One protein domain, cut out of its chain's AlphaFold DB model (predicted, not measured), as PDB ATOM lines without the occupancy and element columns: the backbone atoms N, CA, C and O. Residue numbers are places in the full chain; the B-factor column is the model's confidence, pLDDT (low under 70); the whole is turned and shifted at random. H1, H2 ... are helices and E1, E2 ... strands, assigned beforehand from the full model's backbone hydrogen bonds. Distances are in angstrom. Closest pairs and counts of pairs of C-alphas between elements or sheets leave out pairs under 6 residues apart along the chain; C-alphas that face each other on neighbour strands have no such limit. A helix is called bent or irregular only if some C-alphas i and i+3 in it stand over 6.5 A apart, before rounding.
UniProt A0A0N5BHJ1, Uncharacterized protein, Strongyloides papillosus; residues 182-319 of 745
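This is residues 182 to 319 of the 745 residues of an uncharacterized protein of Strongyloides papillosus (UniProt A0A0N5BHJ1). A long helix, H4, runs through the middle between two small sheets: the two-stranded E1 and E2 with H3 beside E2, and the three-stranded E3, E4 and E5 with H5 packed on it. Away from this core, H1 lies far out at one end of the longest axis, joined to E1 by a long link, and H2 lies toward the other end, joined to E1 by a tight link and to E2 by a long one. The printed part has 138 residues, with five named helices and five named strands in the order H1 E1 H2 E2 H3 H4 E3 E4 E5 H5, of mixed class. Both sheets, E1 - E2 and E3 - E4 - E5, are antiparallel. The whole is compact, with a radius of gyration of the C-alphas of 15.7 A and spans of 46 by 33 by 25 A.

H1, residues 182 to 187, touches no helix. E1, residues 202 to 206, and E2, residues 233 to 237, are antiparallel at 147 degrees, with N 205 and O 234 2.8 A apart, within hydrogen-bond range. H2, residues 209 to 216, and H4, residues 267 to 283, are close but not clearly touching, the C-alphas of Val 215 and Leu 282 being closest at 7.7 A. H3, residues 246 to 256, only just touches H4, with 3 pairs of C-alphas within 8 A, the closest those of Ser 250 and Thr 270 at 6.5 A; H4 touches H3 with residues 267 to 274 alone, and the two run opposite ways at a steep tilt of 65 degrees. E3, residues 289 to 291, E4, residues 297 to 299, and E5, residues 304 to 306, form a meander, each strand the antiparallel neighbour of the one before. E3 and E4 are a hairpin, with N 290 and O 298 2.8 A apart; E4 and E5 are another, with N 306 and O 297 2.8 A apart. H4 is on this sheet, its C-alpha at Asn 276 coming within 6.1 A of that of Ile 289, the closest pair of H4 and E3. H5, residues 308 to 318, is on it too, at a height over the sheet of 9.4 A, and only just stands up from it, rising 40.2 degrees. With H4 and H5 on one face, this sheet makes two layers. H4 and H5 are near each other, with 6 pairs of C-alphas within 10 A. Every O i to N i+4 pair is within hydrogen-bond range in H1, H4 and H5; in H2 it is 3 of 4 and in H3 5 of 7.

H1 begins at C-alpha 182, (70.299, 12.146, -22.989). E1 is 13.4 A long, H2 10.6 A and E2 12.8 A. H3, 15.6 A, is irregular: C-alphas 247 and 250 are 7.0 A apart. H4 spans 23.8 A from C-alpha 267 at (78.500, 14.980, -6.754). H5, 15.7 A, ends at C-alpha 318, (104.317, 8.222, -3.073).

The C-alphas farthest apart, of Gly 189 and Asp 219, are 47.4 A apart. The printed part has no cut. The links H1 to E1 and H2 to E2 are long; residues 195 to 196 of the first pair in parallel with residues 261 to 262. The mean pLDDT of the printed part is 76.0, and it is under 70 in residues 182 to 193, 209 to 231 and 317 to 319.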
ATOM      1  N   THR A 182      71.214  11.655 -24.039       52.03
ATOM      2  CA  THR A 182      70.299  12.146 -22.989       52.03
ATOM      3  C   THR A 182      70.891  13.262 -22.116       52.03
ATOM      4  O   THR A 182      70.177  14.196 -21.754       52.03
ATOM      5  N   TYR A 183      72.193  13.221 -21.799       51.19
ATOM      6  CA  TYR A 183      72.833  14.289 -21.017       51.19
ATOM      7  C   TYR A 183      73.025  15.547 -21.872       51.19
ATOM      8  O   TYR A 183      72.772  16.657 -21.408       51.19
ATOM      9  N   LEU A 184      73.356  15.374 -23.157       51.03
ATOM     10  CA  LEU A 184      73.384  16.468 -24.132       51.03
ATOM     11  C   LEU A 184      72.003  17.125 -24.290       51.03
ATOM     12  O   LEU A 184      71.921  18.347 -24.273       51.03
ATOM     13  N   LYS A 185      70.902  16.361 -24.324       52.34
ATOM     14  CA  LYS A 185      69.532  16.922 -24.327       52.34
ATOM     15  C   LYS A 185      69.225  17.786 -23.095       52.34
ATOM     16  O   LYS A 185      68.596  18.831 -23.239       52.34
ATOM     17  N   LEU A 186      69.711  17.414 -21.906       52.50
ATOM     18  CA  LEU A 186      69.609  18.258 -20.704       52.50
ATOM     19  C   LEU A 186      70.466  19.534 -20.801       52.50
ATOM     20  O   LEU A 186      70.054  20.586 -20.314       52.50
ATOM     21  N   LEU A 187      71.627  19.465 -21.459       50.78
ATOM     22  CA  LEU A 187      72.502  20.617 -21.708       50.78
ATOM     23  C   LEU A 187      71.952  21.557 -22.794       50.78
ATOM     24  O   LEU A 187      72.084  22.769 -22.661       50.78
ATOM     25  N   HIS A 188      71.252  21.041 -23.808       47.97
ATOM     26  CA  HIS A 188      70.522  21.851 -24.795       47.97
ATOM     27  C   HIS A 188      69.348  22.641 -24.184       47.97
ATOM     28  O   HIS A 188      68.860  23.580 -24.808       47.97
ATOM     29  N   GLY A 189      68.925  22.305 -22.959       49.91
ATOM     30  CA  GLY A 189      68.003  23.105 -22.147       49.91
ATOM     31  C   GLY A 189      68.666  24.215 -21.314       49.91
ATOM     32  O   GLY A 189      67.964  24.912 -20.581       49.91
ATOM     33  N   CYS A 190      69.992  24.387 -21.373       56.12
ATOM     34  CA  CYS A 190      70.662  25.509 -20.713       56.12
ATOM     35  C   CYS A 190      70.411  26.824 -21.477       56.12
ATOM     36  O   CYS A 190      70.515  26.839 -22.706       56.12
ATOM     37  N   PRO A 191      70.152  27.950 -20.781       58.28
ATOM     38  CA  PRO A 191      70.229  29.274 -21.392       58.28
ATOM     39  C   PRO A 191      71.618  29.481 -22.001       58.28
ATOM     40  O   PRO A 191      72.620  29.163 -21.357       58.28
ATOM     41  N   LYS A 192      71.674  30.012 -23.229       60.28
ATOM     42  CA  LYS A 192      72.922  30.168 -24.004       60.28
ATOM     43  C   LYS A 192      73.942  31.092 -23.332       60.28
ATOM     44  O   LYS A 192      75.124  31.022 -23.641       60.28
ATOM     45  N   ASP A 193      73.472  31.917 -22.404       67.81
ATOM     46  CA  ASP A 193      74.201  33.019 -21.777       67.81
ATOM     47  C   ASP A 193      74.847  32.628 -20.431       67.81
ATOM     48  O   ASP A 193      75.439  33.468 -19.758       67.81
ATOM     49  N   LYS A 194      74.722  31.358 -20.005       74.19
ATOM     50  CA  LYS A 194      75.257  30.857 -18.726       74.19
ATOM     51  C   LYS A 194      76.483  29.971 -18.909       74.19
ATOM     52  O   LYS A 194      76.404  28.903 -19.518       74.19
ATOM     53  N   ASN A 195      77.580  30.355 -18.262       84.44
ATOM     54  CA  ASN A 195      78.806  29.561 -18.215       84.44
ATOM     55  C   ASN A 195      78.597  28.240 -17.451       84.44
ATOM     56  O   ASN A 195      77.743  28.134 -16.566       84.44
ATOM     57  N   PHE A 196      79.404  27.228 -17.764       87.06
ATOM     58  CA  PHE A 196      79.467  25.987 -16.990       87.06
ATOM     59  C   PHE A 196      80.493  26.111 -15.863       87.06
ATOM     60  O   PHE A 196      81.520  26.756 -16.031       87.06
ATOM     61  N   PHE A 197      80.230  25.476 -14.721       88.88
ATOM     62  CA  PHE A 197      81.182  25.386 -13.613       88.88
ATOM     63  C   PHE A 197      82.432  24.594 -14.022       88.88
ATOM     64  O   PHE A 197      82.316  23.420 -14.388       88.88
ATOM     65  N   THR A 198      83.604  25.218 -13.929       89.31
ATOM     66  CA  THR A 198      84.916  24.651 -14.265       89.31
ATOM     67  C   THR A 198      85.886  24.777 -13.079       89.31
ATOM     68  O   THR A 198      85.522  25.214 -11.987       89.31
ATOM     69  N   GLY A 199      87.159  24.421 -13.282       86.31
ATOM     70  CA  GLY A 199      88.223  24.719 -12.318       86.31
ATOM     71  C   GLY A 199      88.589  26.209 -12.199       86.31
ATOM     72  O   GLY A 199      89.312  26.572 -11.280       86.31
ATOM     73  N   LYS A 200      88.119  27.082 -13.105       88.12
ATOM     74  CA  LYS A 200      88.497  28.512 -13.174       88.12
ATOM     75  C   LYS A 200      87.730  29.385 -12.187       88.12
ATOM     76  O   LYS A 200      88.215  30.439 -11.781       88.12
ATOM     77  N   GLU A 201      86.547  28.950 -11.767       91.19
ATOM     78  CA  GLU A 201      85.692  29.686 -10.835       91.19
ATOM     79  C   GLU A 201      86.029  29.385  -9.362       91.19
ATOM     80  O   GLU A 201      85.382  29.914  -8.453       91.19
ATOM     81  N   ILE A 202      87.069  28.583  -9.116       92.81
ATOM     82  CA  ILE A 202      87.587  28.226  -7.792       92.81
ATOM     83  C   ILE A 202      89.097  28.475  -7.668       92.81
ATOM     84  O   ILE A 202      89.826  28.549  -8.654       92.81
ATOM     85  N   SER A 203      89.580  28.614  -6.436       91.75
ATOM     86  CA  SER A 203      91.007  28.637  -6.098       91.75
ATOM     87  C   SER A 203      91.252  27.912  -4.772       91.75
ATOM     88  O   SER A 203      90.384  27.885  -3.899       91.75
ATOM     89  N   PHE A 204      92.423  27.297  -4.615       90.56
ATOM     90  CA  PHE A 204      92.760  26.514  -3.424       90.56
ATOM     91  C   PHE A 204      93.525  27.364  -2.409       90.56
ATOM     92  O   PHE A 204      94.469  28.076  -2.748       90.56
ATOM     93  N   VAL A 205      93.101  27.302  -1.148       87.06
ATOM     94  CA  VAL A 205      93.684  28.052  -0.030       87.06
ATOM     95  C   VAL A 205      94.117  27.053   1.045       87.06
ATOM     96  O   VAL A 205      93.250  26.360   1.585       87.06
ATOM     97  N   PRO A 206      95.418  26.939   1.370       83.81
ATOM     98  CA  PRO A 206      95.903  26.062   2.437       83.81
ATOM     99  C   PRO A 206      95.183  26.299   3.773       83.81
ATOM    100  O   PRO A 206      94.867  27.439   4.114       83.81
ATOM    101  N   LYS A 207      94.920  25.227   4.531       81.56
ATOM    102  CA  LYS A 207      94.306  25.322   5.870       81.56
ATOM    103  C   LYS A 207      95.285  25.775   6.953       81.56
ATOM    104  O   LYS A 207      94.894  26.551   7.816       81.56
ATOM    105  N   ASP A 208      96.537  25.327   6.863       77.06
ATOM    106  CA  ASP A 208      97.595  25.583   7.842       77.06
ATOM    107  C   ASP A 208      98.832  26.191   7.157       77.06
ATOM    108  O   ASP A 208      99.173  25.820   6.029       77.06
ATOM    109  N   GLU A 209      99.572  27.070   7.839       62.53
ATOM    110  CA  GLU A 209     100.811  27.663   7.295       62.53
ATOM    111  C   GLU A 209     101.895  26.617   6.984       62.53
ATOM    112  O   GLU A 209     102.705  26.783   6.072       62.53
ATOM    113  N   ASP A 210     101.886  25.492   7.694       60.22
ATOM    114  CA  ASP A 210     102.788  24.372   7.432       60.22
ATOM    115  C   ASP A 210     102.417  23.569   6.176       60.22
ATOM    116  O   ASP A 210     103.225  22.747   5.735       60.22
ATOM    117  N   VAL A 211     101.232  23.786   5.595       60.00
ATOM    118  CA  VAL A 211     100.903  23.350   4.228       60.00
ATOM    119  C   VAL A 211     101.447  24.368   3.225       60.00
ATOM    120  O   VAL A 211     102.054  23.950   2.246       60.00
ATOM    121  N   VAL A 212     101.338  25.680   3.494       54.34
ATOM    122  CA  VAL A 212     101.936  26.731   2.640       54.34
ATOM    123  C   VAL A 212     103.427  26.455   2.432       54.34
ATOM    124  O   VAL A 212     103.865  26.317   1.293       54.34
ATOM    125  N   LYS A 213     104.185  26.262   3.523       53.25
ATOM    126  CA  LYS A 213     105.630  25.976   3.466       53.25
ATOM    127  C   LYS A 213     105.937  24.739   2.613       53.25
ATOM    128  O   LYS A 213     106.770  24.832   1.716       53.25
ATOM    129  N   LYS A 214     105.219  23.626   2.837       55.59
ATOM    130  CA  LYS A 214     105.402  22.348   2.113       55.59
ATOM    131  C   LYS A 214     105.000  22.389   0.637       55.59
ATOM    132  O   LYS A 214     105.515  21.587  -0.127       55.59
ATOM    133  N   VAL A 215     104.096  23.288   0.245       53.09
ATOM    134  CA  VAL A 215     103.722  23.510  -1.165       53.09
ATOM    135  C   VAL A 215     104.711  24.458  -1.855       53.09
ATOM    136  O   VAL A 215     104.990  24.293  -3.036       53.09
ATOM    137  N   THR A 216     105.290  25.427  -1.133       47.28
ATOM    138  CA  THR A 216     106.315  26.334  -1.691       47.28
ATOM    139  C   THR A 216     107.713  25.716  -1.786       47.28
ATOM    140  O   THR A 216     108.494  26.101  -2.653       47.28
ATOM    141  N   SER A 217     108.049  24.749  -0.927       46.09
ATOM    142  CA  SER A 217     109.230  23.898  -1.106       46.09
ATOM    143  C   SER A 217     108.931  22.791  -2.116       46.09
ATOM    144  O   SER A 217     107.930  22.099  -1.964       46.09
ATOM    145  N   ARG A 218     109.843  22.511  -3.055       46.75
ATOM    146  CA  ARG A 218     109.750  21.324  -3.940       46.75
ATOM    147  C   ARG A 218     109.859  19.973  -3.197       46.75
ATOM    148  O   ARG A 218     109.758  18.922  -3.825       46.75
ATOM    149  N   ASP A 219     110.042  19.982  -1.877       42.53
ATOM    150  CA  ASP A 219     110.237  18.795  -1.047       42.53
ATOM    151  C   ASP A 219     108.935  18.113  -0.586       42.53
ATOM    152  O   ASP A 219     108.406  18.351   0.500       42.53
ATOM    153  N   LYS A 220     108.510  17.142  -1.401       45.31
ATOM    154  CA  LYS A 220     107.968  15.835  -0.974       45.31
ATOM    155  C   LYS A 220     106.830  15.869   0.063       45.31
ATOM    156  O   LYS A 220     107.016  15.589   1.252       45.31
ATOM    157  N   CYS A 221     105.600  16.046  -0.423       43.69
ATOM    158  CA  CYS A 221     104.372  15.798   0.343       43.69
ATOM    159  C   CYS A 221     104.168  14.298   0.664       43.69
ATOM    160  O   CYS A 221     103.330  13.631   0.068       43.69
ATOM    161  N   LYS A 222     104.891  13.768   1.664       41.53
ATOM    162  CA  LYS A 222     104.841  12.357   2.122       41.53
ATOM    163  C   LYS A 222     103.511  11.904   2.777       41.53
ATOM    164  O   LYS A 222     103.521  10.992   3.602       41.53
ATOM    165  N   LYS A 223     102.373  12.550   2.498       40.97
ATOM    166  CA  LYS A 223     101.038  12.160   2.992       40.97
ATOM    167  C   LYS A 223      99.967  12.486   1.943       40.97
ATOM    168  O   LYS A 223     100.039  13.575   1.378       40.97
ATOM    169  N   PRO A 224      98.967  11.606   1.727       37.25
ATOM    170  CA  PRO A 224      97.887  11.861   0.781       37.25
ATOM    171  C   PRO A 224      97.124  13.135   1.153       37.25
ATOM    172  O   PRO A 224      96.636  13.279   2.275       37.25
ATOM    173  N   LEU A 225      97.046  14.062   0.194       50.47
ATOM    174  CA  LEU A 225      96.377  15.363   0.340       50.47
ATOM    175  C   LEU A 225      94.843  15.263   0.267       50.47
ATOM    176  O   LEU A 225      94.149  16.207   0.655       50.47
ATOM    177  N   TYR A 226      94.330  14.116  -0.189       42.59
ATOM    178  CA  TYR A 226      92.911  13.798  -0.213       42.59
ATOM    179  C   TYR A 226      92.582  12.596   0.667       42.59
ATOM    180  O   TYR A 226      93.274  11.583   0.696       42.59
ATOM    181  N   GLY A 227      91.463  12.757   1.351       42.28
ATOM    182  CA  GLY A 227      90.623  11.733   1.941       42.28
ATOM    183  C   GLY A 227      89.320  12.446   2.318       42.28
ATOM    184  O   GLY A 227      89.372  13.631   2.680       42.28
ATOM    185  N   PRO A 228      88.144  11.802   2.251       40.16
ATOM    186  CA  PRO A 228      86.846  12.485   2.359       40.16
ATOM    187  C   PRO A 228      86.587  13.222   3.690       40.16
ATOM    188  O   PRO A 228      85.626  13.988   3.789       40.16
ATOM    189  N   GLU A 229      87.442  13.038   4.702       44.22
ATOM    190  CA  GLU A 229      87.398  13.770   5.976       44.22
ATOM    191  C   GLU A 229      88.490  14.857   6.134       44.22
ATOM    192  O   GLU A 229      88.394  15.653   7.070       44.22
ATOM    193  N   LYS A 230      89.525  14.924   5.271       53.62
ATOM    194  CA  LYS A 230      90.729  15.767   5.481       53.62
ATOM    195  C   LYS A 230      91.418  16.270   4.191       53.62
ATOM    196  O   LYS A 230      92.588  15.974   3.974       53.62
ATOM    197  N   SER A 231      90.759  17.101   3.376       64.00
ATOM    198  CA  SER A 231      91.493  17.905   2.371       64.00
ATOM    199  C   SER A 231      92.460  18.876   3.069       64.00
ATOM    200  O   SER A 231      92.064  19.514   4.049       64.00
ATOM    201  N   SER A 232      93.690  19.055   2.580       70.44
ATOM    202  CA  SER A 232      94.617  20.076   3.125       70.44
ATOM    203  C   SER A 232      94.272  21.512   2.704       70.44
ATOM    204  O   SER A 232      94.729  22.471   3.329       70.44
ATOM    205  N   PHE A 233      93.418  21.666   1.691       80.19
ATOM    206  CA  PHE A 233      92.962  22.951   1.172       80.19
ATOM    207  C   PHE A 233      91.489  23.214   1.510       80.19
ATOM    208  O   PHE A 233      90.663  22.300   1.631       80.19
ATOM    209  N   ASN A 234      91.165  24.493   1.665       88.44
ATOM    210  CA  ASN A 234      89.829  25.036   1.468       88.44
ATOM    211  C   ASN A 234      89.692  25.507   0.016       88.44
ATOM    212  O   ASN A 234      90.669  25.922  -0.608       88.44
ATOM    213  N   VAL A 235      88.468  25.509  -0.494       90.44
ATOM    214  CA  VAL A 235      88.125  26.040  -1.813       90.44
ATOM    215  C   VAL A 235      87.566  27.450  -1.636       90.44
ATOM    216  O   VAL A 235      86.582  27.652  -0.923       90.44
ATOM    217  N   ARG A 236      88.184  28.438  -2.275       93.25
ATOM    218  CA  ARG A 236      87.663  29.800  -2.416       93.25
ATOM    219  C   ARG A 236      86.880  29.888  -3.726       93.25
ATOM    220  O   ARG A 236      87.372  29.454  -4.761       93.25
ATOM    221  N   CYS A 237      85.681  30.457  -3.692       94.75
ATOM    222  CA  CYS A 237      84.942  30.836  -4.894       94.75
ATOM    223  C   CYS A 237      85.519  32.136  -5.465       94.75
ATOM    224  O   CYS A 237      85.602  33.142  -4.758       94.75
ATOM    225  N   ASN A 238      85.872  32.139  -6.748       93.06
ATOM    226  CA  ASN A 238      86.451  33.306  -7.415       93.06
ATOM    227  C   ASN A 238      85.392  34.369  -7.779       93.06
ATOM    228  O   ASN A 238      85.759  35.510  -8.034       93.06
ATOM    229  N   LEU A 239      84.089  34.038  -7.754       91.00
ATOM    230  CA  LEU A 239      83.007  35.008  -7.997       91.00
ATOM    231  C   LEU A 239      82.661  35.887  -6.784       91.00
ATOM    232  O   LEU A 239      82.211  37.013  -6.964       91.00
ATOM    233  N   CYS A 240      82.801  35.375  -5.556       92.06
ATOM    234  CA  CYS A 240      82.372  36.088  -4.341       92.06
ATOM    235  C   CYS A 240      83.368  36.035  -3.173       92.06
ATOM    236  O   CYS A 240      83.061  36.505  -2.080       92.06
ATOM    237  N   GLY A 241      84.538  35.417  -3.356       91.81
ATOM    238  CA  GLY A 241      85.557  35.260  -2.315       91.81
ATOM    239  C   GLY A 241      85.194  34.290  -1.183       91.81
ATOM    240  O   GLY A 241      86.041  34.035  -0.325       91.81
ATOM    241  N   PHE A 242      83.975  33.730  -1.158       92.94
ATOM    242  CA  PHE A 242      83.539  32.824  -0.094       92.94
ATOM    243  C   PHE A 242      84.416  31.568  -0.034       92.94
ATOM    244  O   PHE A 242      84.820  31.031  -1.065       92.94
ATOM    245  N   LEU A 243      84.707  31.099   1.178       91.62
ATOM    246  CA  LEU A 243      85.721  30.083   1.452       91.62
ATOM    247  C   LEU A 243      85.069  28.882   2.152       91.62
ATOM    248  O   LEU A 243      84.400  29.038   3.174       91.62
ATOM    249  N   MET A 244      85.207  27.695   1.559       90.81
ATOM    250  CA  MET A 244      84.418  26.502   1.884       90.81
ATOM    251  C   MET A 244      85.229  25.202   1.794       90.81
ATOM    252  O   MET A 244      86.337  25.166   1.268       90.81
ATOM    253  N   GLU A 245      84.664  24.103   2.286       86.75
ATOM    254  CA  GLU A 245      85.225  22.758   2.111       86.75
ATOM    255  C   GLU A 245      84.796  22.164   0.757       86.75
ATOM    256  O   GLU A 245      83.716  22.489   0.265       86.75
ATOM    257  N   HIS A 246      85.564  21.219   0.191       82.31
ATOM    258  CA  HIS A 246      85.265  20.583  -1.110       82.31
ATOM    259  C   HIS A 246      83.818  20.047  -1.192       82.31
ATOM    260  O   HIS A 246      83.151  20.198  -2.214       82.31
ATOM    261  N   ARG A 247      83.300  19.483  -0.088       80.62
ATOM    262  CA  ARG A 247      81.922  18.964   0.023       80.62
ATOM    263  C   ARG A 247      80.816  20.015  -0.131       80.62
ATOM    264  O   ARG A 247      79.705  19.657  -0.507       80.62
ATOM    265  N   ASP A 248      81.111  21.284   0.152       85.00
ATOM    266  CA  ASP A 248      80.132  22.376   0.147       85.00
ATOM    267  C   ASP A 248      80.152  23.189  -1.162       85.00
ATOM    268  O   ASP A 248      79.246  23.995  -1.395       85.00
ATOM    269  N   VAL A 249      81.114  22.930  -2.059       87.00
ATOM    270  CA  VAL A 249      81.257  23.608  -3.361       87.00
ATOM    271  C   VAL A 249      80.011  23.432  -4.233       87.00
ATOM    272  O   VAL A 249      79.437  24.427  -4.669       87.00
ATOM    273  N   SER A 250      79.532  22.194  -4.424       84.75
ATOM    274  CA  SER A 250      78.317  21.929  -5.220       84.75
ATOM    275  C   SER A 250      77.117  22.711  -4.676       84.75
ATOM    276  O   SER A 250      76.429  23.406  -5.425       84.75
ATOM    277  N   THR A 251      76.909  22.695  -3.350       84.62
ATOM    278  CA  THR A 251      75.828  23.472  -2.727       84.62
ATOM    279  C   THR A 251      76.001  24.972  -2.918       84.62
ATOM    280  O   THR A 251      75.031  25.633  -3.267       84.62
ATOM    281  N   HIS A 252      77.213  25.508  -2.749       90.62
ATOM    282  CA  HIS A 252      77.481  26.938  -2.873       90.62
ATOM    283  C   HIS A 252      77.186  27.458  -4.284       90.62
ATOM    284  O   HIS A 252      76.431  28.419  -4.423       90.62
ATOM    285  N   PHE A 253      77.693  26.807  -5.336       88.56
ATOM    286  CA  PHE A 253      77.411  27.247  -6.706       88.56
ATOM    287  C   PHE A 253      75.928  27.069  -7.077       88.56
ATOM    288  O   PHE A 253      75.354  27.957  -7.707       88.56
ATOM    289  N   LEU A 254      75.267  26.000  -6.611       85.25
ATOM    290  CA  LEU A 254      73.829  25.790  -6.834       85.25
ATOM    291  C   LEU A 254      72.918  26.781  -6.079       85.25
ATOM    292  O   LEU A 254      71.796  27.006  -6.536       85.25
ATOM    293  N   THR A 255      73.354  27.379  -4.961       87.00
ATOM    294  CA  THR A 255      72.549  28.361  -4.199       87.00
ATOM    295  C   THR A 255      72.927  29.817  -4.438       87.00
ATOM    296  O   THR A 255      72.049  30.667  -4.411       87.00
ATOM    297  N   CYS A 256      74.213  30.124  -4.625       88.12
ATOM    298  CA  CYS A 256      74.724  31.499  -4.671       88.12
ATOM    299  C   CYS A 256      75.012  31.990  -6.094       88.12
ATOM    300  O   CYS A 256      75.071  33.196  -6.313       88.12
ATOM    301  N   HIS A 257      75.215  31.077  -7.053       89.12
ATOM    302  CA  HIS A 257      75.688  31.413  -8.400       89.12
ATOM    303  C   HIS A 257      74.890  30.746  -9.528       89.12
ATOM    304  O   HIS A 257      75.284  30.846 -10.686       89.12
ATOM    305  N   SER A 258      73.738  30.138  -9.231       85.25
ATOM    306  CA  SER A 258      72.876  29.457 -10.212       85.25
ATOM    307  C   SER A 258      72.263  30.386 -11.273       85.25
ATOM    308  O   SER A 258      71.781  29.926 -12.312       85.25
ATOM    309  N   GLU A 259      72.309  31.699 -11.053       83.06
ATOM    310  CA  GLU A 259      71.966  32.715 -12.049       83.06
ATOM    311  C   GLU A 259      73.048  32.845 -13.131       83.06
ATOM    312  O   GLU A 259      72.700  32.852 -14.306       83.06
ATOM    313  N   ASN A 260      74.332  32.801 -12.765       84.12
ATOM    314  CA  ASN A 260      75.456  33.053 -13.679       84.12
ATOM    315  C   ASN A 260      76.146  31.767 -14.175       84.12
ATOM    316  O   ASN A 260      76.743  31.752 -15.251       84.12
ATOM    317  N   ILE A 261      76.084  30.693 -13.382       86.94
ATOM    318  CA  ILE A 261      76.790  29.430 -13.607       86.94
ATOM    319  C   ILE A 261      75.818  28.251 -13.537       86.94
ATOM    320  O   ILE A 261      75.140  28.023 -12.534       86.94
ATOM    321  N   ASN A 262      75.837  27.423 -14.578       84.44
ATOM    322  CA  ASN A 262      75.311  26.067 -14.521       84.44
ATOM    323  C   ASN A 262      76.322  25.182 -13.776       84.44
ATOM    324  O   ASN A 262      77.430  24.982 -14.263       84.44
ATOM    325  N   ALA A 263      75.954  24.643 -12.611       85.38
ATOM    326  CA  ALA A 263      76.789  23.724 -11.829       85.38
ATOM    327  C   ALA A 263      76.297  22.263 -11.940       85.38
ATOM    328  O   ALA A 263      75.083  22.035 -12.046       85.38
ATOM    329  N   PRO A 264      77.196  21.257 -11.895       80.19
ATOM    330  CA  PRO A 264      76.808  19.858 -12.021       80.19
ATOM    331  C   PRO A 264      75.986  19.409 -10.806       80.19
ATOM    332  O   PRO A 264      76.401  19.547  -9.657       80.19
ATOM    333  N   ARG A 265      74.813  18.813 -11.058       77.88
ATOM    334  CA  ARG A 265      73.946  18.251 -10.000       77.88
ATOM    335  C   ARG A 265      74.411  16.889  -9.471       77.88
ATOM    336  O   ARG A 265      73.847  16.403  -8.496       77.88
ATOM    337  N   CYS A 266      75.383  16.257 -10.125       77.56
ATOM    338  CA  CYS A 266      75.992  15.022  -9.647       77.56
ATOM    339  C   CYS A 266      77.252  15.357  -8.840       77.56
ATOM    340  O   CYS A 266      78.112  16.117  -9.294       77.56
ATOM    341  N   ASN A 267      77.359  14.774  -7.645       80.06
ATOM    342  CA  ASN A 267      78.500  14.980  -6.754       80.06
ATOM    343  C   ASN A 267      79.801  14.464  -7.379       80.06
ATOM    344  O   ASN A 267      80.809  15.156  -7.297       80.06
ATOM    345  N   LEU A 268      79.756  13.319  -8.069       82.62
ATOM    346  CA  LEU A 268      80.915  12.738  -8.751       82.62
ATOM    347  C   LEU A 268      81.392  13.651  -9.903       82.62
ATOM    348  O   LEU A 268      82.559  14.022  -9.925       82.62
ATOM    349  N   CYS A 269      80.493  14.167 -10.756       83.94
ATOM    350  CA  CYS A 269      80.839  15.195 -11.754       83.94
ATOM    351  C   CYS A 269      81.393  16.493 -11.113       83.94
ATOM    352  O   CYS A 269      82.211  17.176 -11.722       83.94
ATOM    353  N   THR A 270      80.990  16.846  -9.882       86.50
ATOM    354  CA  THR A 270      81.614  17.967  -9.141       86.50
ATOM    355  C   THR A 270      83.020  17.596  -8.648       86.50
ATOM    356  O   THR A 270      83.927  18.423  -8.697       86.50
ATOM    357  N   GLN A 271      83.221  16.357  -8.187       86.69
ATOM    358  CA  GLN A 271      84.520  15.843  -7.747       86.69
ATOM    359  C   GLN A 271      85.505  15.694  -8.911       86.69
ATOM    360  O   GLN A 271      86.663  16.043  -8.726       86.69
ATOM    361  N   GLU A 272      85.071  15.298 -10.114       88.50
ATOM    362  CA  GLU A 272      85.926  15.328 -11.312       88.50
ATOM    363  C   GLU A 272      86.464  16.741 -11.580       88.50
ATOM    364  O   GLU A 272      87.659  16.900 -11.824       88.50
ATOM    365  N   VAL A 273      85.623  17.781 -11.489       89.62
ATOM    366  CA  VAL A 273      86.077  19.175 -11.665       89.62
ATOM    367  C   VAL A 273      87.051  19.576 -10.552       89.62
ATOM    368  O   VAL A 273      88.093  20.162 -10.837       89.62
ATOM    369  N   LEU A 274      86.755  19.225  -9.295       89.56
ATOM    370  CA  LEU A 274      87.595  19.562  -8.142       89.56
ATOM    371  C   LEU A 274      88.964  18.869  -8.166       89.56
ATOM    372  O   LEU A 274      89.962  19.544  -7.947       89.56
ATOM    373  N   ILE A 275      89.025  17.565  -8.451       88.94
ATOM    374  CA  ILE A 275      90.278  16.794  -8.486       88.94
ATOM    375  C   ILE A 275      91.158  17.268  -9.646       88.94
ATOM    376  O   ILE A 275      92.349  17.497  -9.456       88.94
ATOM    377  N   ASN A 276      90.586  17.487 -10.837       89.44
ATOM    378  CA  ASN A 276      91.359  18.019 -11.963       89.44
ATOM    379  C   ASN A 276      91.881  19.436 -11.677       89.44
ATOM    380  O   ASN A 276      93.033  19.727 -11.983       89.44
ATOM    381  N   ALA A 277      91.082  20.300 -11.040       89.69
ATOM    382  CA  ALA A 277      91.533  21.630 -10.632       89.69
ATOM    383  C   ALA A 277      92.618  21.583  -9.536       89.69
ATOM    384  O   ALA A 277      93.566  22.363  -9.593       89.69
ATOM    385  N   GLU A 278      92.509  20.674  -8.561       87.44
ATOM    386  CA  GLU A 278      93.476  20.522  -7.464       87.44
ATOM    387  C   GLU A 278      94.812  19.957  -7.961       87.44
ATOM    388  O   GLU A 278      95.859  20.523  -7.662       87.44
ATOM    389  N   LEU A 279      94.803  18.906  -8.790       86.69
ATOM    390  CA  LEU A 279      96.032  18.366  -9.382       86.69
ATOM    391  C   LEU A 279      96.694  19.375 -10.338       86.69
ATOM    392  O   LEU A 279      97.916  19.515 -10.325       86.69
ATOM    393  N   LYS A 280      95.904  20.142 -11.101       87.38
ATOM    394  CA  LYS A 280      96.413  21.232 -11.947       87.38
ATOM    395  C   LYS A 280      97.005  22.387 -11.127       87.38
ATOM    396  O   LYS A 280      97.939  23.029 -11.591       87.38
ATOM    397  N   PHE A 281      96.504  22.633  -9.916       85.75
ATOM    398  CA  PHE A 281      97.072  23.602  -8.970       85.75
ATOM    399  C   PHE A 281      98.352  23.088  -8.284       85.75
ATOM    400  O   PHE A 281      99.272  23.867  -8.062       85.75
ATOM    401  N   LEU A 282      98.429  21.792  -7.966       83.44
ATOM    402  CA  LEU A 282      99.564  21.179  -7.261       83.44
ATOM    403  C   LEU A 282     100.767  20.854  -8.160       83.44
ATOM    404  O   LEU A 282     101.904  20.929  -7.702       83.44
ATOM    405  N   TYR A 283     100.520  20.455  -9.410       83.38
ATOM    406  CA  TYR A 283     101.538  19.893 -10.312       83.38
ATOM    407  C   TYR A 283     101.617  20.610 -11.673       83.38
ATOM    408  O   TYR A 283     102.311  20.136 -12.570       83.38
ATOM    409  N   GLU A 284     100.863  21.702 -11.861       83.06
ATOM    410  CA  GLU A 284     100.765  22.502 -13.102       83.06
ATOM    411  C   GLU A 284     100.323  21.717 -14.364       83.06
ATOM    412  O   GLU A 284     100.336  22.240 -15.479       83.06
ATOM    413  N   LYS A 285      99.870  20.465 -14.200       81.88
ATOM    414  CA  LYS A 285      99.527  19.520 -15.276       81.88
ATOM    415  C   LYS A 285      98.071  19.051 -15.174       81.88
ATOM    416  O   LYS A 285      97.572  18.750 -14.093       81.88
ATOM    417  N   ASP A 286      97.387  18.971 -16.318       84.00
ATOM    418  CA  ASP A 286      96.036  18.400 -16.427       84.00
ATOM    419  C   ASP A 286      96.109  16.882 -16.653       84.00
ATOM    420  O   ASP A 286      96.485  16.398 -17.725       84.00
ATOM    421  N   TYR A 287      95.738  16.117 -15.627       85.06
ATOM    422  CA  TYR A 287      95.757  14.654 -15.654       85.06
ATOM    423  C   TYR A 287      94.474  14.023 -16.216       85.06
ATOM    424  O   TYR A 287      94.417  12.794 -16.348       85.06
ATOM    425  N   GLN A 288      93.460  14.832 -16.549       88.62
ATOM    426  CA  GLN A 288      92.181  14.399 -17.125       88.62
ATOM    427  C   GLN A 288      91.587  13.192 -16.385       88.62
ATOM    428  O   GLN A 288      91.249  12.154 -16.964       88.62
ATOM    429  N   ILE A 289      91.508  13.338 -15.062       89.50
ATOM    430  CA  ILE A 289      90.935  12.368 -14.139       89.50
ATOM    431  C   ILE A 289      89.447  12.195 -14.436       89.50
ATOM    432  O   ILE A 289      88.707  13.167 -14.615       89.50
ATOM    433  N   SER A 290      89.048  10.930 -14.478       88.50
ATOM    434  CA  SER A 290      87.707  10.423 -14.731       88.50
ATOM    435  C   SER A 290      87.350   9.472 -13.586       88.50
ATOM    436  O   SER A 290      88.040   8.471 -13.395       88.50
ATOM    437  N   ILE A 291      86.312   9.772 -12.809       85.25
ATOM    438  CA  ILE A 291      85.792   8.874 -11.767       85.25
ATOM    439  C   ILE A 291      84.788   7.957 -12.462       85.25
ATOM    440  O   ILE A 291      83.833   8.476 -13.026       85.25
ATOM    441  N   VAL A 292      84.983   6.638 -12.449       81.31
ATOM    442  CA  VAL A 292      84.085   5.685 -13.135       81.31
ATOM    443  C   VAL A 292      83.054   5.107 -12.160       81.31
ATOM    444  O   VAL A 292      81.872   5.018 -12.495       81.31
ATOM    445  N   ASP A 293      83.468   4.805 -10.932       77.50
ATOM    446  CA  ASP A 293      82.610   4.592  -9.762       77.50
ATOM    447  C   ASP A 293      83.383   4.964  -8.474       77.50
ATOM    448  O   ASP A 293      84.388   5.674  -8.533       77.50
ATOM    449  N   GLU A 294      82.910   4.544  -7.297       70.56
ATOM    450  CA  GLU A 294      83.562   4.857  -6.011       70.56
ATOM    451  C   GLU A 294      84.905   4.120  -5.805       70.56
ATOM    452  O   GLU A 294      85.734   4.576  -5.020       70.56
ATOM    453  N   GLU A 295      85.146   3.025  -6.535       74.06
ATOM    454  CA  GLU A 295      86.312   2.134  -6.402       74.06
ATOM    455  C   GLU A 295      87.244   2.176  -7.625       74.06
ATOM    456  O   GLU A 295      88.322   1.585  -7.608       74.06
ATOM    457  N   SER A 296      86.855   2.869  -8.697       81.38
ATOM    458  CA  SER A 296      87.606   2.939  -9.949       81.38
ATOM    459  C   SER A 296      87.708   4.371 -10.473       81.38
ATOM    460  O   SER A 296      86.729   5.083 -10.707       81.38
ATOM    461  N   THR A 297      88.943   4.829 -10.655       87.25
ATOM    462  CA  THR A 297      89.269   6.163 -11.175       87.25
ATOM    463  C   THR A 297      90.366   6.027 -12.227       87.25
ATOM    464  O   THR A 297      91.252   5.188 -12.092       87.25
ATOM    465  N   ARG A 298      90.316   6.813 -13.307       88.19
ATOM    466  CA  ARG A 298      91.258   6.736 -14.437       88.19
ATOM    467  C   ARG A 298      91.806   8.110 -14.793       88.19
ATOM    468  O   ARG A 298      91.038   9.042 -15.005       88.19
ATOM    469  N   SER A 299      93.122   8.221 -14.943       90.12
ATOM    470  CA  SER A 299      93.744   9.344 -15.651       90.12
ATOM    471  C   SER A 299      93.763   9.040 -17.146       90.12
ATOM    472  O   SER A 299      94.277   8.000 -17.563       90.12
ATOM    473  N   ILE A 300      93.219   9.947 -17.960       85.50
ATOM    474  CA  ILE A 300      93.350   9.859 -19.420       85.50
ATOM    475  C   ILE A 300      94.783  10.230 -19.835       85.50
ATOM    476  O   ILE A 300      95.368   9.521 -20.647       85.50
ATOM    477  N   THR A 301      95.381  11.264 -19.230       84.69
ATOM    478  CA  THR A 301      96.739  11.740 -19.567       84.69
ATOM    479  C   THR A 301      97.835  10.710 -19.259       84.69
ATOM    480  O   THR A 301      98.790  10.601 -20.019       84.69
ATOM    481  N   LEU A 302      97.698   9.925 -18.180       83.19
ATOM    482  CA  LEU A 302      98.632   8.840 -17.821       83.19
ATOM    483  C   LEU A 302      98.206   7.461 -18.356       83.19
ATOM    484  O   LEU A 302      98.879   6.473 -18.084       83.19
ATOM    485  N   ASN A 303      97.052   7.371 -19.026       84.81
ATOM    486  CA  ASN A 303      96.391   6.122 -19.429       84.81
ATOM    487  C   ASN A 303      96.286   5.045 -18.314       84.81
ATOM    488  O   ASN A 303      96.264   3.849 -18.597       84.81
ATOM    489  N   ARG A 304      96.202   5.458 -17.042       86.75
ATOM    490  CA  ARG A 304      96.280   4.575 -15.864       86.75
ATOM    491  C   ARG A 304      94.987   4.584 -15.049       86.75
ATOM    492  O   ARG A 304      94.395   5.644 -14.837       86.75
ATOM    493  N   SER A 305      94.576   3.409 -14.577       87.31
ATOM    494  CA  SER A 305      93.523   3.202 -13.575       87.31
ATOM    495  C   SER A 305      94.088   3.115 -12.149       87.31
ATOM    496  O   SER A 305      95.253   2.772 -11.938       87.31
ATOM    497  N   PHE A 306      93.235   3.444 -11.182       86.81
ATOM    498  CA  PHE A 306      93.503   3.523  -9.747       86.81
ATOM    499  C   PHE A 306      92.312   2.941  -8.974       86.81
ATOM    500  O   PHE A 306      91.169   3.061  -9.436       86.81
ATOM    501  N   GLY A 307      92.578   2.366  -7.800       82.75
ATOM    502  CA  GLY A 307      91.590   1.812  -6.862       82.75
ATOM    503  C   GLY A 307      90.780   2.890  -6.130       82.75
ATOM    504  O   GLY A 307      90.808   2.983  -4.905       82.75
ATOM    505  N   GLY A 308      90.114   3.755  -6.893       82.19
ATOM    506  CA  GLY A 308      89.359   4.903  -6.405       82.19
ATOM    507  C   GLY A 308      90.225   6.145  -6.171       82.19
ATOM    508  O   GLY A 308      91.397   6.218  -6.550       82.19
ATOM    509  N   VAL A 309      89.620   7.163  -5.555       80.38
ATOM    510  CA  VAL A 309      90.262   8.474  -5.347       80.38
ATOM    511  C   VAL A 309      91.374   8.408  -4.294       80.38
ATOM    512  O   VAL A 309      92.404   9.060  -4.454       80.38
ATOM    513  N   ASP A 310      91.225   7.599  -3.246       78.25
ATOM    514  CA  ASP A 310      92.249   7.513  -2.196       78.25
ATOM    515  C   ASP A 310      93.533   6.821  -2.713       78.25
ATOM    516  O   ASP A 310      94.638   7.245  -2.369       78.25
ATOM    517  N   ASP A 311      93.419   5.833  -3.615       80.69
ATOM    518  CA  ASP A 311      94.570   5.220  -4.301       80.69
ATOM    519  C   ASP A 311      95.229   6.174  -5.314       80.69
ATOM    520  O   ASP A 311      96.456   6.277  -5.356       80.69
ATOM    521  N   LEU A 312      94.434   6.958  -6.057       84.62
ATOM    522  CA  LEU A 312      94.941   8.030  -6.922       84.62
ATOM    523  C   LEU A 312      95.884   8.959  -6.135       84.62
ATOM    524  O   LEU A 312      97.061   9.086  -6.480       84.62
ATOM    525  N   TYR A 313      95.410   9.571  -5.044       79.00
ATOM    526  CA  TYR A 313      96.247  10.481  -4.252       79.00
ATOM    527  C   TYR A 313      97.372   9.751  -3.497       79.00
ATOM    528  O   TYR A 313      98.419  10.360  -3.268       79.00
ATOM    529  N   LYS A 314      97.223   8.460  -3.158       80.25
ATOM    530  CA  LYS A 314      98.319   7.633  -2.621       80.25
ATOM    531  C   LYS A 314      99.461   7.507  -3.630       80.25
ATOM    532  O   LYS A 314     100.599   7.779  -3.255       80.25
ATOM    533  N   VAL A 315      99.180   7.172  -4.895       79.81
ATOM    534  CA  VAL A 315     100.206   7.115  -5.954       79.81
ATOM    535  C   VAL A 315     100.858   8.486  -6.130       79.81
ATOM    536  O   VAL A 315     102.071   8.591  -5.973       79.81
ATOM    537  N   PHE A 316     100.066   9.544  -6.335       75.31
ATOM    538  CA  PHE A 316     100.561  10.917  -6.530       75.31
ATOM    539  C   PHE A 316     101.365  11.498  -5.345       75.31
ATOM    540  O   PHE A 316     102.117  12.456  -5.534       75.31
ATOM    541  N   SER A 317     101.239  10.926  -4.141       69.25
ATOM    542  CA  SER A 317     102.012  11.317  -2.944       69.25
ATOM    543  C   SER A 317     103.204  10.397  -2.646       69.25
ATOM    544  O   SER A 317     104.072  10.760  -1.852       69.25
ATOM    545  N   ALA A 318     103.238   9.199  -3.236       65.25
ATOM    546  CA  ALA A 318     104.317   8.222  -3.073       65.25
ATOM    547  C   ALA A 318     105.365   8.318  -4.192       65.25
ATOM    548  O   ALA A 318     106.546   8.077  -3.947       65.25
ATOM    549  N   SER A 319     104.955   8.684  -5.408       53.91
ATOM    550  CA  SER A 319     105.863   8.894  -6.532       53.91
ATOM    551  C   SER A 319     106.555  10.257  -6.453       53.91
ATOM    552  O   SER A 319     105.910  11.293  -6.638       53.91
TER     553      SER A 319